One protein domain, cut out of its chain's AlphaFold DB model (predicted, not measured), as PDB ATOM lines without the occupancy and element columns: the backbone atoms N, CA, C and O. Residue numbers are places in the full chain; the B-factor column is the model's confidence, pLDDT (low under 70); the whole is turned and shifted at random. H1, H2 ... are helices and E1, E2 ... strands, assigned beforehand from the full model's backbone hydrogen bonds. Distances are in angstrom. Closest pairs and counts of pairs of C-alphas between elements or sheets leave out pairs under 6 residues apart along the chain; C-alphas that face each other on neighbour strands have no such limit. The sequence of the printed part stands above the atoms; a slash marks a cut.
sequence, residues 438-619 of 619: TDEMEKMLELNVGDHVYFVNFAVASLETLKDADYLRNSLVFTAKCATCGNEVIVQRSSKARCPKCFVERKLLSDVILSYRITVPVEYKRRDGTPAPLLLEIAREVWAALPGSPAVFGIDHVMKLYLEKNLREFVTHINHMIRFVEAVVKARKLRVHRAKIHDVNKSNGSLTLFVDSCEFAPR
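This is residues 438 to 619 of the 619 residues of the protein "POT1PC domain-containing protein" of Necator americanus (UniProt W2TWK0). A six-stranded sheet curls like part of a barrel and folds back on itself at E4, so that the leaf E6 E5 faces the leaf E2 E1 E3. The long helix H6 runs over one face, H1 crosses the opposite face, and E1, E2 and H3 form a small head at one end of the long strand E3. The printed part has 182 residues, with the order H1 H2 E1 E2 H3 E3 E4 H4 H5 H6 E5 E6. The sheet is mixed, in the order E2 E1 E3 E4 E6 E5, and the class is mixed, helices and strands. The whole is compact, with a radius of gyration of the C-alphas of 16.7 A and spans of 47 by 39 by 27 A.

Find C-alpha 438 at (78.629, 66.946, 179.845); there H1 begins and runs to residue 446. After residues 447 to 470, with no named element, come H2, residues 471 to 474, E1, 476 to 482, E2, 488 to 490, and H3, 500 to 504. From C-alpha 512 at (78.123, 31.419, 172.364), E3 runs 37.2 A to residue 525, bending by 55 degrees at residue 515. Next are E4, 531 to 539, H4, 540 to 544, and H5, 555 to 563. H6, 567 to 587, is 30.1 A long. E5, 588 to 601, bends by 96 degrees at residue 596; E6, 606 to 618, bends by 97 degrees at residue 612 and ends at (66.445, 64.326, 163.408).

Look first at the hairpin of E3 and E4, antiparallel, with N 520 and O 536 2.8 A apart. E1 is antiparallel to E3 (N 479 and O 515, 2.9 A) and to E2 (N 480 and O 489, 2.8 A). E4 and E6 are parallel, with N 537 and O 609 at 2.8 A; E6 and E5 are an antiparallel hairpin, with N 598 and O 608 at 2.8 A. H1, at a height over the sheet of 8.6 A, and H6, at 9.2 A, are on opposite faces. H4 is on the sheet at a height of 6.0 A; H2, H3 and H5 only graze it. H2 and H6 only just touch, with 3 pairs of C-alphas within 8 A, the closest Leu 472 and Ile 578 at 7.4 A. Every O i to N i+4 pair is within hydrogen-bond range in H3, H4 and H6, but 4 of 5 in H1 and 3 of 5 in H5; H2 is too short for such a pair.

The C-alphas farthest apart, those of Leu 508 and Gly 529, are 49.2 A apart. The printed part has no cut, and the link from H1 to H2 is long. Look for pLDDT under 70 at residues 472 to 473 and 507 to 510.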
ATOM      1  N   THR A 438      77.379  66.886 179.076       90.31
ATOM      2  CA  THR A 438      78.629  66.946 179.845       90.31
ATOM      3  C   THR A 438      78.434  66.484 181.289       90.31
ATOM      4  O   THR A 438      79.233  65.695 181.783       90.31
ATOM      5  N   ASP A 439      77.364  66.913 181.963       89.12
ATOM      6  CA  ASP A 439      77.090  66.489 183.342       89.12
ATOM      7  C   ASP A 439      76.748  65.000 183.439       89.12
ATOM      8  O   ASP A 439      77.112  64.346 184.416       89.12
ATOM      9  N   GLU A 440      76.062  64.460 182.432       90.06
ATOM     10  CA  GLU A 440      75.779  63.028 182.337       90.06
ATOM     11  C   GLU A 440      77.067  62.223 182.142       90.06
ATOM     12  O   GLU A 440      77.265  61.223 182.831       90.06
ATOM     13  N   MET A 441      77.972  62.679 181.269       91.75
ATOM     14  CA  MET A 441      79.245  61.995 181.032       91.75
ATOM     15  C   MET A 441      80.156  62.023 182.262       91.75
ATOM     16  O   MET A 441      80.721  60.990 182.611       91.75
ATOM     17  N   GLU A 442      80.261  63.151 182.972       91.25
ATOM     18  CA  GLU A 442      81.067  63.216 184.203       91.25
ATOM     19  C   GLU A 442      80.538  62.259 185.280       91.25
ATOM     20  O   GLU A 442      81.329  61.587 185.935       91.25
ATOM     21  N   LYS A 443      79.212  62.102 185.408       89.50
ATOM     22  CA  LYS A 443      78.632  61.083 186.299       89.50
ATOM     23  C   LYS A 443      78.968  59.662 185.847       89.50
ATOM     24  O   LYS A 443      79.247  58.808 186.679       89.50
ATOM     25  N   MET A 444      78.970  59.389 184.541       90.88
ATOM     26  CA  MET A 444      79.352  58.067 184.030       90.88
ATOM     27  C   MET A 444      80.828  57.742 184.276       90.88
ATOM     28  O   MET A 444      81.155  56.584 184.515       90.88
ATOM     29  N   LEU A 445      81.714  58.742 184.280       92.12
ATOM     30  CA  LEU A 445      83.130  58.551 184.618       92.12
ATOM     31  C   LEU A 445      83.343  58.125 186.082       92.12
ATOM     32  O   LEU A 445      84.386  57.554 186.412       92.12
ATOM     33  N   GLU A 446      82.375  58.363 186.966       90.31
ATOM     34  CA  GLU A 446      82.431  57.916 188.362       90.31
ATOM     35  C   GLU A 446      82.150  56.408 188.498       90.31
ATOM     36  O   GLU A 446      82.674  55.777 189.421       90.31
ATOM     37  N   LEU A 447      81.427  55.816 187.542       90.44
ATOM     38  CA  LEU A 447      81.010  54.410 187.525       90.44
ATOM     39  C   LEU A 447      82.151  53.442 187.150       90.44
ATOM     40  O   LEU A 447      83.295  53.843 186.891       90.44
ATOM     41  N   ASN A 448      81.850  52.141 187.170       89.50
ATOM     42  CA  ASN A 448      82.783  51.055 186.889       89.50
ATOM     43  C   ASN A 448      82.455  50.332 185.577       89.50
ATOM     44  O   ASN A 448      81.319  50.311 185.101       89.50
ATOM     45  N   VAL A 449      83.467  49.666 185.010       87.62
ATOM     46  CA  VAL A 449      83.260  48.731 183.899       87.62
ATOM     47  C   VAL A 449      82.251  47.670 184.321       87.62
ATOM     48  O   VAL A 449      82.413  47.000 185.340       87.62
ATOM     49  N   GLY A 450      81.224  47.494 183.499       82.69
ATOM     50  CA  GLY A 450      80.137  46.567 183.750       82.69
ATOM     51  C   GLY A 450      78.840  47.213 184.233       82.69
ATOM     52  O   GLY A 450      77.801  46.563 184.119       82.69
ATOM     53  N   ASP A 451      78.881  48.464 184.692       81.56
ATOM     54  CA  ASP A 451      77.685  49.179 185.132       81.56
ATOM     55  C   ASP A 451      76.787  49.534 183.941       81.56
ATOM     56  O   ASP A 451      77.252  49.803 182.825       81.56
ATOM     57  N   HIS A 452      75.477  49.513 184.179       87.44
ATOM     58  CA  HIS A 452      74.477  49.896 183.191       87.44
ATOM     59  C   HIS A 452      74.235  51.403 183.226       87.44
ATOM     60  O   HIS A 452      74.112  51.999 184.294       87.44
ATOM     61  N   VAL A 453      74.149  52.015 182.047       89.38
ATOM     62  CA  VAL A 453      74.025  53.465 181.889       89.38
ATOM     63  C   VAL A 453      73.014  53.842 180.812       89.38
ATOM     64  O   VAL A 453      72.761  53.096 179.863       89.38
ATOM     65  N   TYR A 454      72.467  55.043 180.959       90.06
ATOM     66  CA  TYR A 454      71.645  55.733 179.972       90.06
ATOM     67  C   TYR A 454      71.924  57.234 180.069       90.06
ATOM     68  O   TYR A 454      72.366  57.716 181.113       90.06
ATOM     69  N   PHE A 455      71.667  57.978 178.998       87.38
ATOM     70  CA  PHE A 455      71.750  59.436 179.028       87.38
ATOM     71  C   PHE A 455      70.571  60.051 178.280       87.38
ATOM     72  O   PHE A 455      70.112  59.521 177.267       87.38
ATOM     73  N   VAL A 456      70.036  61.145 178.821       83.62
ATOM     74  CA  VAL A 456      68.765  61.734 178.390       83.62
ATOM     75  C   VAL A 456      68.982  62.773 177.293       83.62
ATOM     76  O   VAL A 456      68.088  63.002 176.471       83.62
ATOM     77  N   ASN A 457      70.163  63.394 177.258       88.75
ATOM     78  CA  ASN A 457      70.515  64.363 176.231       88.75
ATOM     79  C   ASN A 457      70.858  63.688 174.903       88.75
ATOM     80  O   ASN A 457      71.366  62.572 174.841       88.75
ATOM     81  N   PHE A 458      70.603  64.392 173.804       91.50
ATOM     82  CA  PHE A 458      71.058  63.922 172.504       91.50
ATOM     83  C   PHE A 458      72.551  64.183 172.335       91.50
ATOM     84  O   PHE A 458      73.031  65.292 172.569       91.50
ATOM     85  N   ALA A 459      73.255  63.171 171.852       91.81
ATOM     86  CA  ALA A 459      74.642  63.252 171.464       91.81
ATOM     87  C   ALA A 459      74.782  63.254 169.936       91.81
ATOM     88  O   ALA A 459      73.921  62.763 169.195       91.81
ATOM     89  N   VAL A 460      75.869  63.849 169.454       92.50
ATOM     90  CA  VAL A 460      76.120  64.057 168.028       92.50
ATOM     91  C   VAL A 460      77.370  63.284 167.636       92.50
ATOM     92  O   VAL A 460      78.420  63.421 168.258       92.50
ATOM     93  N   ALA A 461      77.255  62.459 166.596       92.38
ATOM     94  CA  ALA A 461      78.393  61.708 166.086       92.38
ATOM     95  C   ALA A 461      79.456  62.643 165.484       92.38
ATOM     96  O   ALA A 461      79.113  63.573 164.740       92.38
ATOM     97  N   SER A 462      80.725  62.333 165.755       91.75
ATOM     98  CA  SER A 462      81.900  62.989 165.181       91.75
ATOM     99  C   SER A 462      82.013  62.655 163.697       91.75
ATOM    100  O   SER A 462      82.466  61.577 163.307       91.75
ATOM    101  N   LEU A 463      81.589  63.584 162.841       88.31
ATOM    102  CA  LEU A 463      81.646  63.385 161.391       88.31
ATOM    103  C   LEU A 463      83.074  63.432 160.840       88.31
ATOM    104  O   LEU A 463      83.301  62.967 159.725       88.31
ATOM    105  N   GLU A 464      84.013  64.012 161.584       86.06
ATOM    106  CA  GLU A 464      85.430  64.038 161.224       86.06
ATOM    107  C   GLU A 464      86.065  62.671 161.462       86.06
ATOM    108  O   GLU A 464      86.661  62.116 160.542       86.06
ATOM    109  N   THR A 465      85.821  62.068 162.631       84.88
ATOM    110  CA  THR A 465      86.331  60.728 162.960       84.88
ATOM    111  C   THR A 465      85.790  59.659 162.006       84.88
ATOM    112  O   THR A 465      86.517  58.759 161.608       84.88
ATOM    113  N   LEU A 466      84.531  59.777 161.566       81.12
ATOM    114  CA  LEU A 466      83.939  58.851 160.589       81.12
ATOM    115  C   LEU A 466      84.621  58.883 159.209       81.12
ATOM    116  O   LEU A 466      84.505  57.921 158.459       81.12
ATOM    117  N   LYS A 467      85.302  59.982 158.853       80.62
ATOM    118  CA  LYS A 467      86.031  60.108 157.577       80.62
ATOM    119  C   LYS A 467      87.434  59.506 157.637       80.62
ATOM    120  O   LYS A 467      88.080  59.411 156.593       80.62
ATOM    121  N   ASP A 468      87.914  59.147 158.825       82.12
ATOM    122  CA  ASP A 468      89.232  58.552 159.001       82.12
ATOM    123  C   ASP A 468      89.292  57.176 158.314       82.12
ATOM    124  O   ASP A 468      88.387  56.348 158.440       82.12
ATOM    125  N   ALA A 469      90.365  56.911 157.569       73.56
ATOM    126  CA  ALA A 469      90.553  55.630 156.895       73.56
ATOM    127  C   ALA A 469      90.667  54.455 157.886       73.56
ATOM    128  O   ALA A 469      90.273  53.330 157.563       73.56
ATOM    129  N   ASP A 470      91.175  54.713 159.090       72.94
ATOM    130  CA  ASP A 470      91.308  53.726 160.155       72.94
ATOM    131  C   ASP A 470      90.005  53.521 160.935       72.94
ATOM    132  O   ASP A 470      89.839  52.472 161.563       72.94
ATOM    133  N   TYR A 471      89.030  54.434 160.830       78.44
ATOM    134  CA  TYR A 471      87.694  54.202 161.383       78.44
ATOM    135  C   TYR A 471      87.081  52.935 160.784       78.44
ATOM    136  O   TYR A 471      86.682  52.050 161.531       78.44
ATOM    137  N   LEU A 472      87.109  52.774 159.457       68.56
ATOM    138  CA  LEU A 472      86.557  51.592 158.775       68.56
ATOM    139  C   LEU A 472      87.172  50.265 159.241       68.56
ATOM    140  O   LEU A 472      86.523  49.221 159.188       68.56
ATOM    141  N   ARG A 473      88.434  50.288 159.681       68.00
ATOM    142  CA  ARG A 473      89.136  49.094 160.173       68.00
ATOM    143  C   ARG A 473      88.694  48.703 161.579       68.00
ATOM    144  O   ARG A 473      88.737  47.522 161.912       68.00
ATOM    145  N   ASN A 474      88.259  49.684 162.364       79.25
ATOM    146  CA  ASN A 474      87.950  49.544 163.785       79.25
ATOM    147  C   ASN A 474      86.455  49.731 164.094       79.25
ATOM    148  O   ASN A 474      86.032  49.576 165.236       79.25
ATOM    149  N   SER A 475      85.643  50.064 163.089       86.12
ATOM    150  CA  SER A 475      84.230  50.396 163.252       86.12
ATOM    151  C   SER A 475      83.366  49.179 163.540       86.12
ATOM    152  O   SER A 475      82.276  49.343 164.067       86.12
ATOM    153  N   LEU A 476      83.806  47.977 163.159       91.12
ATOM    154  CA  LEU A 476      83.064  46.740 163.375       91.12
ATOM    155  C   LEU A 476      83.740  45.900 164.460       91.12
ATOM    156  O   LEU A 476      84.826  45.359 164.252       91.12
ATOM    157  N   VAL A 477      83.055  45.735 165.587       91.62
ATOM    158  CA  VAL A 477      83.519  44.934 166.721       91.62
ATOM    159  C   VAL A 477      82.715  43.644 166.762       91.62
ATOM    160  O   VAL A 477      81.504  43.671 166.957       91.62
ATOM    161  N   PHE A 478      83.363  42.495 166.572       91.88
ATOM    162  CA  PHE A 478      82.688  41.207 166.734       91.88
ATOM    163  C   PHE A 478      82.545  40.869 168.210       91.88
ATOM    164  O   PHE A 478      83.509  40.951 168.972       91.88
ATOM    165  N   THR A 479      81.353  40.429 168.597       92.19
ATOM    166  CA  THR A 479      81.056  40.046 169.973       92.19
ATOM    167  C   THR A 479      80.511  38.628 170.048       92.19
ATOM    168  O   THR A 479      79.981  38.074 169.084       92.19
ATOM    169  N   ALA A 480      80.680  38.002 171.207       88.94
ATOM    170  CA  ALA A 480      80.125  36.697 171.517       88.94
ATOM    171  C   ALA A 480      79.423  36.762 172.869       88.94
ATOM    172  O   ALA A 480      80.052  37.051 173.889       88.94
ATOM    173  N   LYS A 481      78.123  36.466 172.884       89.38
ATOM    174  CA  LYS A 481      77.308  36.426 174.098       89.38
ATOM    175  C   LYS A 481      77.133  34.989 174.566       89.38
ATOM    176  O   LYS A 481      76.668  34.131 173.820       89.38
ATOM    177  N   CYS A 482      77.510  34.707 175.806       84.25
ATOM    178  CA  CYS A 482      77.337  33.383 176.389       84.25
ATOM    179  C   CYS A 482      75.852  33.052 176.574       84.25
ATOM    180  O   CYS A 482      75.148  33.804 177.249       84.25
ATOM    181  N   ALA A 483      75.397  31.906 176.058       82.25
ATOM    182  CA  ALA A 483      74.013  31.458 176.230       82.25
ATOM    183  C   ALA A 483      73.644  31.157 177.697       82.25
ATOM    184  O   ALA A 483      72.473  31.212 178.055       82.25
ATOM    185  N   THR A 484      74.637  30.875 178.548       78.81
ATOM    186  CA  THR A 484      74.418  30.444 179.940       78.81
ATOM    187  C   THR A 484      74.483  31.581 180.943       78.81
ATOM    188  O   THR A 484      73.596  31.711 181.776       78.81
ATOM    189  N   CYS A 485      75.527  32.413 180.895       78.94
ATOM    190  CA  CYS A 485      75.684  33.514 181.853       78.94
ATOM    191  C   CYS A 485      75.350  34.893 181.272       78.94
ATOM    192  O   CYS A 485      75.497  35.892 181.971       78.94
ATOM    193  N   GLY A 486      74.987  34.976 179.988       83.19
ATOM    194  CA  GLY A 486      74.668  36.236 179.314       83.19
ATOM    195  C   GLY A 486      75.858  37.178 179.100       83.19
ATOM    196  O   GLY A 486      75.670  38.241 178.514       83.19
ATOM    197  N   ASN A 487      77.069  36.812 179.544       83.25
ATOM    198  CA  ASN A 487      78.250  37.658 179.411       83.25
ATOM    199  C   ASN A 487      78.637  37.818 177.938       83.25
ATOM    200  O   ASN A 487      78.840  36.821 177.241       83.25
ATOM    201  N   GLU A 488      78.759  39.065 177.498       88.62
ATOM    202  CA  GLU A 488      79.181  39.433 176.151       88.62
ATOM    203  C   GLU A 488      80.644  39.874 176.169       88.62
ATOM    204  O   GLU A 488      81.057  40.647 177.032       88.62
ATOM    205  N   VAL A 489      81.432  39.350 175.233       85.56
ATOM    206  CA  VAL A 489      82.862  39.651 175.102       85.56
ATOM    207  C   VAL A 489      83.212  39.959 173.655       85.56
ATOM    208  O   VAL A 489      82.602  39.401 172.742       85.56
ATOM    209  N   ILE A 490      84.218  40.808 173.447       89.44
ATOM    210  CA  ILE A 490      84.801  41.038 172.123       89.44
ATOM    211  C   ILE A 490      85.574  39.787 171.706       89.44
ATOM    212  O   ILE A 490      86.314  39.201 172.499       89.44
ATOM    213  N   VAL A 491      85.402  39.374 170.455       88.06
ATOM    214  CA  VAL A 491      86.084  38.214 169.884       88.06
ATOM    215  C   VAL A 491      86.783  38.583 168.592       88.06
ATOM    216  O   VAL A 491      86.307  39.393 167.801       88.06
ATOM    217  N   GLN A 492      87.922  37.944 168.340       84.56
ATOM    218  CA  GLN A 492      88.582  38.081 167.051       84.56
ATOM    219  C   GLN A 492      87.803  37.322 165.978       84.56
ATOM    220  O   GLN A 492      87.225  36.259 166.235       84.56
ATOM    221  N   ARG A 493      87.817  37.861 164.760       84.00
ATOM    222  CA  ARG A 493      87.245  37.213 163.580       84.00
ATOM    223  C   ARG A 493      87.858  35.822 163.383       84.00
ATOM    224  O   ARG A 493      89.060  35.648 163.573       84.00
ATOM    225  N   SER A 494      87.039  34.845 162.995       79.31
ATOM    226  CA  SER A 494      87.463  33.451 162.776       79.31
ATOM    227  C   SER A 494      88.073  32.743 164.002       79.31
ATOM    228  O   SER A 494      88.744  31.722 163.842       79.31
ATOM    229  N   SER A 495      87.862  33.250 165.222       80.25
ATOM    230  CA  SER A 495      88.335  32.599 166.450       80.25
ATOM    231  C   SER A 495      87.299  31.615 167.010       80.25
ATOM    232  O   SER A 495      86.099  31.710 166.763       80.25
ATOM    233  N   LYS A 496      87.750  30.614 167.776       74.06
ATOM    234  CA  LYS A 496      86.827  29.768 168.544       74.06
ATOM    235  C   LYS A 496      86.421  30.528 169.800       74.06
ATOM    236  O   LYS A 496      87.187  30.589 170.758       74.06
ATOM    237  N   ALA A 497      85.229  31.105 169.789       70.31
ATOM    238  CA  ALA A 497      84.714  31.839 170.929       70.31
ATOM    239  C   ALA A 497      84.168  30.873 171.996       70.31
ATOM    240  O   ALA A 497      83.352  29.995 171.719       70.31
ATOM    241  N   ARG A 498      84.641  31.028 173.233       74.19
ATOM    242  CA  ARG A 498      84.106  30.374 174.434       74.19
ATOM    243  C   ARG A 498      83.960  31.429 175.514       74.19
ATOM    244  O   ARG A 498      84.735  32.380 175.544       74.19
ATOM    245  N   CYS A 499      82.992  31.263 176.409       77.19
ATOM    246  CA  CYS A 499      82.825  32.208 177.503       77.19
ATOM    247  C   CYS A 499      83.998  32.092 178.496       77.19
ATOM    248  O   CYS A 499      84.115  31.050 179.150       77.19
ATOM    249  N   PRO A 500      84.835  33.135 178.666       72.25
ATOM    250  CA  PRO A 500      85.965  33.077 179.591       72.25
ATOM    251  C   PRO A 500      85.491  32.952 181.041       72.25
ATOM    252  O   PRO A 500      86.078  32.209 181.818       72.25
ATOM    253  N   LYS A 501      84.370  33.597 181.387       76.50
ATOM    254  CA  LYS A 501      83.767  33.524 182.721       76.50
ATOM    255  C   LYS A 501      83.332  32.097 183.071       76.50
ATOM    256  O   LYS A 501      83.774  31.557 184.078       76.50
ATOM    257  N   CYS A 502      82.546  31.446 182.210       75.69
ATOM    258  CA  CYS A 502      82.129  30.056 182.439       75.69
ATOM    259  C   CYS A 502      83.310  29.077 182.426       75.69
ATOM    260  O   CYS A 502      83.287  28.101 183.171       75.69
ATOM    261  N   PHE A 503      84.334  29.344 181.607       77.25
ATOM    262  CA  PHE A 503      85.559  28.548 181.583       77.25
ATOM    263  C   PHE A 503      86.314  28.621 182.917       77.25
ATOM    264  O   PHE A 503      86.656  27.583 183.479       77.25
ATOM    265  N   VAL A 504      86.524  29.829 183.454       78.94
ATOM    266  CA  VAL A 504      87.189  30.044 184.751       78.94
ATOM    267  C   VAL A 504      86.377  29.437 185.897       78.94
ATOM    268  O   VAL A 504      86.937  28.773 186.764       78.94
ATOM    269  N   GLU A 505      85.053  29.588 185.867       79.19
ATOM    270  CA  GLU A 505      84.137  29.050 186.884       79.19
ATOM    271  C   GLU A 505      83.913  27.527 186.775       79.19
ATOM    272  O   GLU A 505      83.105  26.978 187.521       79.19
ATOM    273  N   ARG A 506      84.598  26.830 185.850       70.12
ATOM    274  CA  ARG A 506      84.455  25.383 185.577       70.12
ATOM    275  C   ARG A 506      83.006  24.929 185.347       70.12
ATOM    276  O   ARG A 506      82.664  23.771 185.583       70.12
ATOM    277  N   LYS A 507      82.149  25.830 184.866       65.75
ATOM    278  CA  LYS A 507      80.780  25.503 184.453       65.75
ATOM    279  C   LYS A 507      80.811  24.817 183.088       65.75
ATOM    280  O   LYS A 507      81.768  24.976 182.328       65.75
ATOM    281  N   LEU A 508      79.756  24.064 182.766       61.44
ATOM    282  CA  LEU A 508      79.599  23.447 181.446       61.44
ATOM    283  C   LEU A 508      79.767  24.525 180.366       61.44
ATOM    284  O   LEU A 508      79.049  25.525 180.357       61.44
ATOM    285  N   LEU A 509      80.761  24.346 179.493       61.78
ATOM    286  CA  LEU A 509      81.039  25.283 178.411       61.78
ATOM    287  C   LEU A 509      79.888  25.229 177.418       61.78
ATOM    288  O   LEU A 509      79.720  24.244 176.708       61.78
ATOM    289  N   SER A 510      79.086  26.282 177.412       60.25
ATOM    290  CA  SER A 510      77.919  26.392 176.547       60.25
ATOM    291  C   SER A 510      78.245  27.149 175.269       60.25
ATOM    292  O   SER A 510      79.241  27.879 175.202       60.25
ATOM    293  N   ASP A 511      77.370  26.995 174.279       73.81
ATOM    294  CA  ASP A 511      77.463  27.720 173.023       73.81
ATOM    295  C   ASP A 511      77.416  29.236 173.252       73.81
ATOM    296  O   ASP A 511      76.784  29.757 174.183       73.81
ATOM    297  N   VAL A 512      78.138  29.958 172.402       81.75
ATOM    298  CA  VAL A 512      78.123  31.419 172.364       81.75
ATOM    299  C   VAL A 512      77.375  31.873 171.123       81.75
ATOM    300  O   VAL A 512      77.527  31.306 170.042       81.75
ATOM    301  N   ILE A 513      76.571  32.915 171.282       87.88
ATOM    302  CA  ILE A 513      75.857  33.555 170.187       87.88
ATOM    303  C   ILE A 513      76.760  34.666 169.665       87.88
ATOM    304  O   ILE A 513      77.050  35.622 170.385       87.88
ATOM    305  N   LEU A 514      77.245  34.506 168.437       89.00
ATOM    306  CA  LEU A 514      78.054  35.518 167.765       89.00
ATOM    307  C   LEU A 514      77.168  36.673 167.287       89.00
ATOM    308  O   LEU A 514      76.054  36.458 166.815       89.00
ATOM    309  N   SER A 515      77.688  37.890 167.402       92.75
ATOM    310  CA  SER A 515      77.097  39.122 166.885       92.75
ATOM    311  C   SER A 515      78.209  40.112 166.529       92.75
ATOM    312  O   SER A 515      79.399  39.776 166.515       92.75
ATOM    313  N   TYR A 516      77.825  41.338 166.204       93.19
ATOM    314  CA  TYR A 516      78.745  42.455 166.084       93.19
ATOM    315  C   TYR A 516      78.083  43.752 166.543       93.19
ATOM    316  O   TYR A 516      76.857  43.883 166.590       93.19
ATOM    317  N   ARG A 517      78.923  44.735 166.841       94.62
ATOM    318  CA  ARG A 517      78.553  46.106 167.165       94.62
ATOM    319  C   ARG A 517      79.236  47.042 166.178       94.62
ATOM    320  O   ARG A 517      80.332  46.741 165.702       94.62
ATOM    321  N   ILE A 518      78.577  48.152 165.850       94.38
ATOM    322  CA  ILE A 518      79.206  49.229 165.083       94.38
ATOM    323  C   ILE A 518      79.535  50.383 166.010       94.38
ATOM    324  O   ILE A 518      78.650  50.929 166.669       94.38
ATOM    325  N   THR A 519      80.806  50.762 166.017       94.88
ATOM    326  CA  THR A 519      81.343  51.872 166.791       94.88
ATOM    327  C   THR A 519      80.930  53.194 166.161       94.88
ATOM    328  O   THR A 519      81.278  53.479 165.017       94.88
ATOM    329  N   VAL A 520      80.216  54.031 166.905       95.00
ATOM    330  CA  VAL A 520      79.895  55.411 166.533       95.00
ATOM    331  C   VAL A 520      80.681  56.347 167.448       95.00
ATOM    332  O   VAL A 520      80.412  56.374 168.652       95.00
ATOM    333  N   PRO A 521      81.648  57.112 166.912       93.19
ATOM    334  CA  PRO A 521      82.379  58.095 167.690       93.19
ATOM    335  C   PRO A 521      81.482  59.302 167.947       93.19
ATOM    336  O   PRO A 521      80.850  59.834 167.032       93.19
ATOM    337  N   VAL A 522      81.433  59.745 169.191       93.00
ATOM    338  CA  VAL A 522      80.663  60.893 169.652       93.00
ATOM    339  C   VAL A 522      81.616  61.892 170.278       93.00
ATOM    340  O   VAL A 522      82.471  61.547 171.092       93.00
ATOM    341  N   GLU A 523      81.449  63.148 169.885       81.38
ATOM    342  CA  GLU A 523      82.163  64.256 170.502       81.38
ATOM    343  C   GLU A 523      81.410  64.719 171.741       81.38
ATOM    344  O   GLU A 523      80.226  65.063 171.680       81.38
ATOM    345  N   TYR A 524      82.118  64.780 172.864       89.06
ATOM    346  CA  TYR A 524      81.650  65.496 174.036       89.06
ATOM    347  C   TYR A 524      82.810  66.245 174.695       89.06
ATOM    348  O   TYR A 524      83.989  65.964 174.456       89.06
ATOM    349  N   LYS A 525      82.462  67.246 175.502       90.69
ATOM    350  CA  LYS A 525      83.425  68.008 176.297       90.69
ATOM    351  C   LYS A 525      83.226  67.693 177.765       90.69
ATOM    352  O   LYS A 525      82.086  67.643 178.229       90.69
ATOM    353  N   ARG A 526      84.337  67.526 178.472       92.19
ATOM    354  CA  ARG A 526      84.397  67.453 179.929       92.19
ATOM    355  C   ARG A 526      83.991  68.777 180.567       92.19
ATOM    356  O   ARG A 526      83.898  69.805 179.890       92.19
ATOM    357  N   ARG A 527      83.778  68.773 181.884       90.56
ATOM    358  CA  ARG A 527      83.380  69.983 182.630       90.56
ATOM    359  C   ARG A 527      84.434  71.098 182.572       90.56
ATOM    360  O   ARG A 527      84.082  72.271 182.632       90.56
ATOM    361  N   ASP A 528      85.705  70.742 182.406       89.94
ATOM    362  CA  ASP A 528      86.822  71.678 182.202       89.94
ATOM    363  C   ASP A 528      86.949  72.186 180.748       89.94
ATOM    364  O   ASP A 528      87.841  72.973 180.434       89.94
ATOM    365  N   GLY A 529      86.054  71.755 179.853       89.12
ATOM    366  CA  GLY A 529      86.044  72.117 178.440       89.12
ATOM    367  C   GLY A 529      86.966  71.273 177.558       89.12
ATOM    368  O   GLY A 529      86.956  71.470 176.339       89.12
ATOM    369  N   THR A 530      87.726  70.330 178.126       90.88
ATOM    370  CA  THR A 530      88.589  69.434 177.346       90.88
ATOM    371  C   THR A 530      87.748  68.453 176.518       90.88
ATOM    372  O   THR A 530      86.740  67.934 177.005       90.88
ATOM    373  N   PRO A 531      88.097  68.211 175.241       89.94
ATOM    374  CA  PRO A 531      87.428  67.190 174.446       89.94
ATOM    375  C   PRO A 531      87.797  65.804 174.977       89.94
ATOM    376  O   PRO A 531      88.962  65.544 175.281       89.94
ATOM    377  N   ALA A 532      86.816  64.911 175.050       90.50
ATOM    378  CA  ALA A 532      87.026  63.527 175.446       90.50
ATOM    379  C   ALA A 532      86.314  62.573 174.473       90.50
ATOM    380  O   ALA A 532      85.248  62.907 173.944       90.50
ATOM    381  N   PRO A 533      86.899  61.395 174.197       89.38
ATOM    382  CA  PRO A 533      86.305  60.441 173.277       89.38
ATOM    383  C   PRO A 533      85.163  59.674 173.950       89.38
ATOM    384  O   PRO A 533      85.325  59.098 175.026       89.38
ATOM    385  N   LEU A 534      84.012  59.626 173.280       93.88
ATOM    386  CA  LEU A 534      82.920  58.716 173.608       93.88
ATOM    387  C   LEU A 534      82.685  57.781 172.423       93.88
ATOM    388  O   LEU A 534      82.330  58.222 171.332       93.88
ATOM    389  N   LEU A 535      82.879  56.485 172.634       94.88
ATOM    390  CA  LEU A 535      82.638  55.453 171.638       94.88
ATOM    391  C   LEU A 535      81.360  54.700 171.987       94.88
ATOM    392  O   LEU A 535      81.231  54.118 173.063       94.88
ATOM    393  N   LEU A 536      80.409  54.703 171.062       96.56
ATOM    394  CA  LEU A 536      79.162  53.969 171.207       96.56
ATOM    395  C   LEU A 536      79.199  52.731 170.324       96.56
ATOM    396  O   LEU A 536      79.040  52.825 169.111       96.56
ATOM    397  N   GLU A 537      79.393  51.567 170.926       96.69
ATOM    398  CA  GLU A 537      79.336  50.283 170.239       96.69
ATOM    399  C   GLU A 537      77.885  49.806 170.160       96.69
ATOM    400  O   GLU A 537      77.374  49.070 171.015       96.69
ATOM    401  N   ILE A 538      77.197  50.276 169.122       96.75
ATOM    402  CA  ILE A 538      75.767  50.061 168.925       96.75
ATOM    403  C   ILE A 538      75.527  48.666 168.355       96.75
ATOM    404  O   ILE A 538      76.062  48.311 167.298       96.75
ATOM    405  N   ALA A 539      74.712  47.884 169.065       95.50
ATOM    406  CA  ALA A 539      74.355  46.523 168.698       95.50
ATOM    407  C   ALA A 539      73.729  46.444 167.300       95.50
ATOM    408  O   ALA A 539      72.937  47.301 166.899       95.50
ATOM    409  N   ARG A 540      74.060  45.384 166.558       94.06
ATOM    410  CA  ARG A 540      73.480  45.071 165.244       94.06
ATOM    411  C   ARG A 540      71.958  45.194 165.228       94.06
ATOM    412  O   ARG A 540      71.405  45.707 164.263       94.06
ATOM    413  N   GLU A 541      71.289  44.716 166.272       92.75
ATOM    414  CA  GLU A 541      69.831  44.701 166.401       92.75
ATOM    415  C   GLU A 541      69.236  46.108 166.290       92.75
ATOM    416  O   GLU A 541      68.194  46.286 165.666       92.75
ATOM    417  N   VAL A 542      69.934  47.111 166.827       93.38
ATOM    418  CA  VAL A 542      69.520  48.514 166.755       93.38
ATOM    419  C   VAL A 542      69.602  49.025 165.318       93.38
ATOM    420  O   VAL A 542      68.679  49.681 164.842       93.38
ATOM    421  N   TRP A 543      70.675  48.690 164.596       93.94
ATOM    422  CA  TRP A 543      70.819  49.057 163.184       93.94
ATOM    423  C   TRP A 543      69.797  48.347 162.302       93.94
ATOM    424  O   TRP A 543      69.177  48.984 161.458       93.94
ATOM    425  N   ALA A 544      69.584  47.052 162.543       91.38
ATOM    426  CA  ALA A 544      68.622  46.230 161.817       91.38
ATOM    427  C   ALA A 544      67.178  46.733 161.967       91.38
ATOM    428  O   ALA A 544      66.376  46.548 161.056       91.38
ATOM    429  N   ALA A 545      66.854  47.364 163.099       89.56
ATOM    430  CA  ALA A 545      65.533  47.914 163.383       89.56
ATOM    431  C   ALA A 545      65.255  49.261 162.687       89.56
ATOM    432  O   ALA A 545      64.119  49.735 162.712       89.56
ATOM    433  N   LEU A 546      66.257  49.904 162.076       87.00
ATOM    434  CA  LEU A 546      66.048  51.190 161.414       87.00
ATOM    435  C   LEU A 546      65.290  51.035 160.084       87.00
ATOM    436  O   LEU A 546      65.605  50.142 159.292       87.00
ATOM    437  N   PRO A 547      64.349  51.947 159.769       83.44
ATOM    438  CA  PRO A 547      63.690  51.967 158.469       83.44
ATOM    439  C   PRO A 547      64.703  52.082 157.327       83.44
ATOM    440  O   PRO A 547      65.598  52.929 157.359       83.44
ATOM    441  N   GLY A 548      64.560  51.228 156.313       82.69
ATOM    442  CA  GLY A 548      65.496  51.167 155.187       82.69
ATOM    443  C   GLY A 548      66.843  50.519 155.520       82.69
ATOM    444  O   GLY A 548      67.768  50.620 154.713       82.69
ATOM    445  N   SER A 549      66.970  49.860 156.680       84.50
ATOM    446  CA  SER A 549      68.168  49.101 157.030       84.50
ATOM    447  C   SER A 549      68.452  48.020 155.979       84.50
ATOM    448  O   SER A 549      67.583  47.190 155.695       84.50
ATOM    449  N   PRO A 550      69.664  47.980 155.402       80.12
ATOM    450  CA  PRO A 550      70.007  46.956 154.433       80.12
ATOM    451  C   PRO A 550      70.092  45.565 155.087       80.12
ATOM    452  O   PRO A 550      70.487  45.414 156.245       80.12
ATOM    453  N   ALA A 551      69.784  44.519 154.314       83.69
ATOM    454  CA  ALA A 551      69.764  43.125 154.781       83.69
ATOM    455  C   ALA A 551      71.107  42.626 155.361       83.69
ATOM    456  O   ALA A 551      71.151  41.609 156.050       83.69
ATOM    457  N   VAL A 552      72.201  43.359 155.125       82.50
ATOM    458  CA  VAL A 552      73.530  43.118 155.717       82.50
ATOM    459  C   VAL A 552      73.539  43.193 157.252       82.50
ATOM    460  O   VAL A 552      74.438  42.636 157.878       82.50
ATOM    461  N   PHE A 553      72.520  43.805 157.868       87.19
ATOM    462  CA  PHE A 553      72.306  43.812 159.322       87.19
ATOM    463  C   PHE A 553      71.551  42.580 159.860       87.19
ATOM    464  O   PHE A 553      71.386  42.402 161.072       87.19
ATOM    465  N   GLY A 554      71.097  41.693 158.970       84.75
ATOM    466  CA  GLY A 554      70.385  40.464 159.313       84.75
ATOM    467  C   GLY A 554      71.238  39.460 160.093       84.75
ATOM    468  O   GLY A 554      72.469  39.480 160.043       84.75
ATOM    469  N   ILE A 555      70.572  38.559 160.821       81.81
ATOM    470  CA  ILE A 555      71.251  37.571 161.679       81.81
ATOM    471  C   ILE A 555      72.074  36.581 160.849       81.81
ATOM    472  O   ILE A 555      73.202  36.252 161.209       81.81
ATOM    473  N   ASP A 556      71.566  36.217 159.672       83.69
ATOM    474  CA  ASP A 556      72.232  35.311 158.733       83.69
ATOM    475  C   ASP A 556      73.541  35.902 158.189       83.69
ATOM    476  O   ASP A 556      74.468  35.177 157.820       83.69
ATOM    477  N   HIS A 557      73.659  37.235 158.178       87.50
ATOM    478  CA  HIS A 557      74.853  37.918 157.697       87.50
ATOM    479  C   HIS A 557      75.992  37.920 158.725       87.50
ATOM    480  O   HIS A 557      77.154  38.038 158.339       87.50
ATOM    481  N   VAL A 558      75.693  37.744 160.017       86.81
ATOM    482  CA  VAL A 558      76.701  37.741 161.091       86.81
ATOM    483  C   VAL A 558      77.721  36.633 160.864       86.81
ATOM    484  O   VAL A 558      78.919  36.900 160.800       86.81
ATOM    485  N   MET A 559      77.252  35.395 160.688       85.62
ATOM    486  CA  MET A 559      78.135  34.244 160.484       85.62
ATOM    487  C   MET A 559      78.881  34.329 159.155       85.62
ATOM    488  O   MET A 559      80.067  34.003 159.103       85.62
ATOM    489  N   LYS A 560      78.214  34.822 158.101       88.56
ATOM    490  CA  LYS A 560      78.843  35.057 156.797       88.56
ATOM    491  C   LYS A 560      80.023  36.019 156.933       88.56
ATOM    492  O   LYS A 560      81.128  35.692 156.519       88.56
ATOM    493  N   LEU A 561      79.804  37.173 157.561       88.75
ATOM    494  CA  LEU A 561      80.826  38.203 157.728       88.75
ATOM    495  C   LEU A 561      81.939  37.770 158.695       88.75
ATOM    496  O   LEU A 561      83.111  38.059 158.459       88.75
ATOM    497  N   TYR A 562      81.587  37.040 159.756       87.44
ATOM    498  CA  TYR A 562      82.539  36.510 160.731       87.44
ATOM    499  C   TYR A 562      83.507  35.487 160.120       87.44
ATOM    500  O   TYR A 562      84.693  35.482 160.449       87.44
ATOM    501  N   LEU A 563      83.013  34.625 159.226       88.06
ATOM    502  CA  LEU A 563      83.797  33.564 158.588       88.06
ATOM    503  C   LEU A 563      84.419  33.976 157.243       88.06
ATOM    504  O   LEU A 563      85.161  33.181 156.663       88.06
ATOM    505  N   GLU A 564      84.157  35.193 156.753       89.50
ATOM    506  CA  GLU A 564      84.596  35.665 155.434       89.50
ATOM    507  C   GLU A 564      86.126  35.725 155.322       89.50
ATOM    508  O   GLU A 564      86.779  36.586 155.912       89.50
ATOM    509  N   LYS A 565      86.737  34.818 154.559       88.06
ATOM    510  CA  LYS A 565      88.201  34.761 154.412       88.06
ATOM    511  C   LYS A 565      88.718  35.723 153.348       88.06
ATOM    512  O   LYS A 565      89.874  36.136 153.433       88.06
ATOM    513  N   ASN A 566      87.889  36.091 152.373       90.50
ATOM    514  CA  ASN A 566      88.268  37.019 151.323       90.50
ATOM    515  C   ASN A 566      88.218  38.456 151.858       90.50
ATOM    516  O   ASN A 566      87.154  39.051 152.019       90.50
ATOM    517  N   LEU A 567      89.395  39.041 152.098       84.81
ATOM    518  CA  LEU A 567      89.518  40.401 152.630       84.81
ATOM    519  C   LEU A 567      88.794  41.442 151.759       84.81
ATOM    520  O   LEU A 567      88.228  42.393 152.289       84.81
ATOM    521  N   ARG A 568      88.777  41.263 150.433       86.81
ATOM    522  CA  ARG A 568      88.119  42.201 149.515       86.81
ATOM    523  C   ARG A 568      86.599  42.160 149.657       86.81
ATOM    524  O   ARG A 568      85.959  43.211 149.660       86.81
ATOM    525  N   GLU A 569      86.026  40.968 149.794       86.81
ATOM    526  CA  GLU A 569      84.583  40.788 150.016       86.81
ATOM    527  C   GLU A 569      84.176  41.278 151.406       86.81
ATOM    528  O   GLU A 569      83.214  42.033 151.530       86.81
ATOM    529  N   PHE A 570      84.977  40.964 152.427       85.88
ATOM    530  CA  PHE A 570      84.797  41.468 153.788       85.88
ATOM    531  C   PHE A 570      84.742  43.001 153.830       85.88
ATOM    532  O   PHE A 570      83.781  43.579 154.337       85.88
ATOM    533  N   VAL A 571      85.734  43.670 153.229       84.56
ATOM    534  CA  VAL A 571      85.780  45.138 153.142       84.56
ATOM    535  C   VAL A 571      84.579  45.686 152.370       84.56
ATOM    536  O   VAL A 571      84.014  46.706 152.755       84.56
ATOM    537  N   THR A 572      84.143  45.006 151.308       85.69
ATOM    538  CA  THR A 572      82.966  45.425 150.531       85.69
ATOM    539  C   THR A 572      81.690  45.383 151.376       85.69
ATOM    540  O   THR A 572      80.927  46.350 151.372       85.69
ATOM    541  N   HIS A 573      81.475  44.312 152.146       85.56
ATOM    542  CA  HIS A 573      80.321  44.199 153.041       85.56
ATOM    543  C   HIS A 573      80.341  45.263 154.146       85.56
ATOM    544  O   HIS A 573      79.329  45.932 154.363       85.56
ATOM    545  N   ILE A 574      81.496  45.483 154.783       86.88
ATOM    546  CA  ILE A 574      81.647  46.524 155.810       86.88
ATOM    547  C   ILE A 574      81.373  47.906 155.228       86.88
ATOM    548  O   ILE A 574      80.618  48.671 155.818       86.88
ATOM    549  N   ASN A 575      81.906  48.223 154.049       85.00
ATOM    550  CA  ASN A 575      81.682  49.523 153.421       85.00
ATOM    551  C   ASN A 575      80.193  49.809 153.183       85.00
ATOM    552  O   ASN A 575      79.758  50.947 153.347       85.00
ATOM    553  N   HIS A 576      79.393  48.803 152.820       85.25
ATOM    554  CA  HIS A 576      77.945  48.978 152.685       85.25
ATOM    555  C   HIS A 576      77.271  49.280 154.028       85.25
ATOM    556  O   HIS A 576      76.447  50.191 154.101       85.25
ATOM    557  N   MET A 577      77.655  48.563 155.087       88.94
ATOM    558  CA  MET A 577      77.147  48.804 156.441       88.94
ATOM    559  C   MET A 577      77.523  50.202 156.935       88.94
ATOM    560  O   MET A 577      76.660  50.949 157.391       88.94
ATOM    561  N   ILE A 578      78.790  50.593 156.789       86.75
ATOM    562  CA  ILE A 578      79.285  51.878 157.282       86.75
ATOM    563  C   ILE A 578      78.700  53.051 156.503       86.75
ATOM    564  O   ILE A 578      78.323  54.040 157.117       86.75
ATOM    565  N   ARG A 579      78.500  52.938 155.185       87.38
ATOM    566  CA  ARG A 579      77.799  53.983 154.417       87.38
ATOM    567  C   ARG A 579      76.380  54.226 154.921       87.38
ATOM    568  O   ARG A 579      75.945  55.375 154.971       87.38
ATOM    569  N   PHE A 580      75.667  53.163 155.293       90.31
ATOM    570  CA  PHE A 580      74.348  53.295 155.906       90.31
ATOM    571  C   PHE A 580      74.443  53.979 157.273       90.31
ATOM    572  O   PHE A 580      73.742  54.963 157.509       90.31
ATOM    573  N   VAL A 581      75.355  53.524 158.139       90.56
ATOM    574  CA  VAL A 581      75.586  54.136 159.457       90.56
ATOM    575  C   VAL A 581      75.924  55.615 159.328       90.56
ATOM    576  O   VAL A 581      75.280  56.440 159.967       90.56
ATOM    577  N   GLU A 582      76.862  55.969 158.452       89.38
ATOM    578  CA  GLU A 582      77.227  57.350 158.154       89.38
ATOM    579  C   GLU A 582      76.026  58.188 157.718       89.38
ATOM    580  O   GLU A 582      75.863  59.311 158.192       89.38
ATOM    581  N   ALA A 583      75.189  57.675 156.812       90.12
ATOM    582  CA  ALA A 583      74.005  58.389 156.345       90.12
ATOM    583  C   ALA A 583      73.030  58.666 157.499       90.12
ATOM    584  O   ALA A 583      72.541  59.790 157.642       90.12
ATOM    585  N   VAL A 584      72.807  57.672 158.366       90.81
ATOM    586  CA  VAL A 584      71.950  57.805 159.549       90.81
ATOM    587  C   VAL A 584      72.523  58.837 160.518       90.81
ATOM    588  O   VAL A 584      71.831  59.790 160.872       90.81
ATOM    589  N   VAL A 585      73.787  58.703 160.927       91.88
ATOM    590  CA  VAL A 585      74.383  59.574 161.954       91.88
ATOM    591  C   VAL A 585      74.696  60.984 161.448       91.88
ATOM    592  O   VAL A 585      74.810  61.897 162.262       91.88
ATOM    593  N   LYS A 586      74.791  61.208 160.127       91.00
ATOM    594  CA  LYS A 586      74.837  62.554 159.521       91.00
ATOM    595  C   LYS A 586      73.499  63.278 159.638       91.00
ATOM    596  O   LYS A 586      73.489  64.475 159.907       91.00
ATOM    597  N   ALA A 587      72.391  62.566 159.450       90.12
ATOM    598  CA  ALA A 587      71.049  63.143 159.488       90.12
ATOM    599  C   ALA A 587      70.444  63.186 160.899       90.12
ATOM    600  O   ALA A 587      69.491  63.926 161.146       90.12
ATOM    601  N   ARG A 588      70.971  62.374 161.821       91.69
ATOM    602  CA  ARG A 588      70.364  62.144 163.132       91.69
ATOM    603  C   ARG A 588      71.329  62.394 164.287       91.69
ATOM    604  O   ARG A 588      72.547  62.284 164.153       91.69
ATOM    605  N   LYS A 589      70.755  62.768 165.421       92.12
ATOM    606  CA  LYS A 589      71.382  62.769 166.744       92.12
ATOM    607  C   LYS A 589      70.865  61.564 167.517       92.12
ATOM    608  O   LYS A 589      69.780  61.061 167.224       92.12
ATOM    609  N   LEU A 590      71.655  61.082 168.463       94.38
ATOM    610  CA  LEU A 590      71.396  59.815 169.137       94.38
ATOM    611  C   LEU A 590      71.204  60.011 170.636       94.38
ATOM    612  O   LEU A 590      71.811  60.894 171.233       94.38
ATOM    613  N   ARG A 591      70.358  59.187 171.242       91.62
ATOM    614  CA  ARG A 591      70.108  59.167 172.684       91.62
ATOM    615  C   ARG A 591      70.143  57.730 173.174       91.62
ATOM    616  O   ARG A 591      69.464  56.887 172.602       91.62
ATOM    617  N   VAL A 592      70.929  57.435 174.203       91.12
ATOM    618  CA  VAL A 592      71.114  56.060 174.686       91.12
ATOM    619  C   VAL A 592      70.127  55.753 175.806       91.12
ATOM    620  O   VAL A 592      70.148  56.400 176.850       91.12
ATOM    621  N   HIS A 593      69.293  54.733 175.596       86.25
ATOM    622  CA  HIS A 593      68.318  54.253 176.583       86.25
ATOM    623  C   HIS A 593      68.866  53.127 177.446       86.25
ATOM    624  O   HIS A 593      68.518  53.023 178.617       86.25
ATOM    625  N   ARG A 594      69.703  52.265 176.863       87.38
ATOM    626  CA  ARG A 594      70.328  51.158 177.577       87.38
ATOM    627  C   ARG A 594      71.702  50.879 177.002       87.38
ATOM    628  O   ARG A 594      71.827  50.491 175.839       87.38
ATOM    629  N   ALA A 595      72.715  51.038 177.835       91.81
ATOM    630  CA  ALA A 595      74.068  50.626 177.534       91.81
ATOM    631  C   ALA A 595      74.763  50.052 178.766       91.81
ATOM    632  O   ALA A 595      74.273  50.161 179.890       91.81
ATOM    633  N   LYS A 596      75.913  49.431 178.538       93.38
ATOM    634  CA  LYS A 596      76.821  48.943 179.570       93.38
ATOM    635  C   LYS A 596      78.194  49.566 179.362       93.38
ATOM    636  O   LYS A 596      78.667  49.618 178.226       93.38
ATOM    637  N   ILE A 597      78.840  50.018 180.433       90.50
ATOM    638  CA  ILE A 597      80.210  50.533 180.356       90.50
ATOM    639  C   ILE A 597      81.134  49.366 180.018       90.50
ATOM    640  O   ILE A 597      81.258  48.415 180.792       90.50
ATOM    641  N   HIS A 598      81.760  49.437 178.849       92.00
ATOM    642  CA  HIS A 598      82.738  48.455 178.402       92.00
ATOM    643  C   HIS A 598      84.157  48.865 178.784       92.00
ATOM    644  O   HIS A 598      84.922  48.036 179.268       92.00
ATOM    645  N   ASP A 599      84.476  50.145 178.610       92.81
ATOM    646  CA  ASP A 599      85.753  50.718 179.014       92.81
ATOM    647  C   ASP A 599      85.552  52.138 179.546       92.81
ATOM    648  O   ASP A 599      84.695  52.884 179.062       92.81
ATOM    649  N   VAL A 600      86.335  52.496 180.561       93.31
ATOM    650  CA  VAL A 600      86.320  53.826 181.170       93.31
ATOM    651  C   VAL A 600      87.728  54.225 181.582       93.31
ATOM    652  O   VAL A 600      88.374  53.571 182.401       93.31
ATOM    653  N   ASN A 601      88.192  55.358 181.062       92.19
ATOM    654  CA  ASN A 601      89.440  55.971 181.478       92.19
ATOM    655  C   ASN A 601      89.159  57.332 182.122       92.19
ATOM    656  O   ASN A 601      88.985  58.355 181.463       92.19
ATOM    657  N   LYS A 602      89.166  57.337 183.458       91.38
ATOM    658  CA  LYS A 602      88.849  58.518 184.275       91.38
ATOM    659  C   LYS A 602      89.857  59.661 184.102       91.38
ATOM    660  O   LYS A 602      89.521  60.814 184.353       91.38
ATOM    661  N   SER A 603      91.084  59.357 183.665       89.81
ATOM    662  CA  SER A 603      92.145  60.361 183.516       89.81
ATOM    663  C   SER A 603      91.935  61.267 182.302       89.81
ATOM    664  O   SER A 603      92.114  62.477 182.409       89.81
ATOM    665  N   ASN A 604      91.500  60.704 181.173       90.69
ATOM    666  CA  ASN A 604      91.279  61.440 179.924       90.69
ATOM    667  C   ASN A 604      89.790  61.580 179.553       90.69
ATOM    668  O   ASN A 604      89.473  62.181 178.532       90.69
ATOM    669  N   GLY A 605      88.884  61.026 180.362       90.31
ATOM    670  CA  GLY A 605      87.446  61.040 180.108       90.31
ATOM    671  C   GLY A 605      86.993  60.065 179.016       90.31
ATOM    672  O   GLY A 605      85.867  60.170 178.542       90.31
ATOM    673  N   SER A 606      87.830  59.127 178.570       92.00
ATOM    674  CA  SER A 606      87.415  58.175 177.537       92.00
ATOM    675  C   SER A 606      86.338  57.233 178.064       92.00
ATOM    676  O   SER A 606      86.501  56.640 179.132       92.00
ATOM    677  N   LEU A 607      85.274  57.053 177.283       94.50
ATOM    678  CA  LEU A 607      84.193  56.112 177.565       94.50
ATOM    679  C   LEU A 607      83.900  55.261 176.332       94.50
ATOM    680  O   LEU A 607      83.698  55.794 175.242       94.50
ATOM    681  N   THR A 608      83.800  53.949 176.526       94.81
ATOM    682  CA  THR A 608      83.286  53.015 175.521       94.81
ATOM    683  C   THR A 608      82.057  52.325 176.079       94.81
ATOM    684  O   THR A 608      82.115  51.675 177.126       94.81
ATOM    685  N   LEU A 609      80.932  52.463 175.383       95.50
ATOM    686  CA  LEU A 609      79.640  51.945 175.813       95.50
ATOM    687  C   LEU A 609      79.152  50.863 174.854       95.50
ATOM    688  O   LEU A 609      79.023  51.105 173.656       95.50
ATOM    689  N   PHE A 610      78.794  49.697 175.387       96.31
ATOM    690  CA  PHE A 610      78.025  48.695 174.653       96.31
ATOM    691  C   PHE A 610      76.563  49.112 174.675       96.31
ATOM    692  O   PHE A 610      75.895  48.976 175.695       96.31
ATOM    693  N   VAL A 611      76.076  49.661 173.565       96.19
ATOM    694  CA  VAL A 611      74.717  50.198 173.458       96.19
ATOM    695  C   VAL A 611      73.773  49.114 172.948       96.19
ATOM    696  O   VAL A 611      73.905  48.644 171.818       96.19
ATOM    697  N   ASP A 612      72.815  48.723 173.785       91.94
ATOM    698  CA  ASP A 612      71.794  47.714 173.470       91.94
ATOM    699  C   ASP A 612      70.488  48.344 172.978       91.94
ATOM    700  O   ASP A 612      69.677  47.672 172.346       91.94
ATOM    701  N   SER A 613      70.260  49.618 173.307       91.56
ATOM    702  CA  SER A 613      69.101  50.385 172.857       91.56
ATOM    703  C   SER A 613      69.412  51.880 172.825       91.56
ATOM    704  O   SER A 613      69.916  52.453 173.799       91.56
ATOM    705  N   CYS A 614      69.092  52.520 171.704       92.75
ATOM    706  CA  CYS A 614      69.161  53.963 171.535       92.75
ATOM    707  C   CYS A 614      68.094  54.455 170.551       92.75
ATOM    708  O   CYS A 614      67.540  53.692 169.761       92.75
ATOM    709  N   GLU A 615      67.821  55.750 170.607       91.38
ATOM    710  CA  GLU A 615      66.932  56.454 169.697       91.38
ATOM    711  C   GLU A 615      67.737  57.349 168.761       91.38
ATOM    712  O   GLU A 615      68.669  58.033 169.188       91.38
ATOM    713  N   PHE A 616      67.320  57.396 167.495       90.94
ATOM    714  CA  PHE A 616      67.844  58.326 166.502       90.94
ATOM    715  C   PHE A 616      66.791  59.372 166.132       90.94
ATOM    716  O   PHE A 616      65.858  59.077 165.378       90.94
ATOM    717  N   ALA A 617      66.988  60.607 166.587       86.50
ATOM    718  CA  ALA A 617      66.126  61.744 166.269       86.50
ATOM    719  C   ALA A 617      66.735  62.611 165.154       86.50
ATOM    720  O   ALA A 617      67.960  62.652 165.026       86.50
ATOM    721  N   PRO A 618      65.928  63.334 164.354       88.19
ATOM    722  CA  PRO A 618      66.445  64.326 163.408       88.19
ATOM    723  C   PRO A 618      67.378  65.326 164.107       88.19
ATOM    724  O   PRO A 618      67.096  65.729 165.244       88.19
ATOM    725  N   ARG A 619      68.501  65.674 163.461       79.69
ATOM    726  CA  ARG A 619      69.445  66.662 164.009       79.69
ATOM    727  C   ARG A 619      68.763  68.000 164.255       79.69
ATOM    728  O   ARG A 619      68.095  68.498 163.325       79.69
TER     729      ARG A 619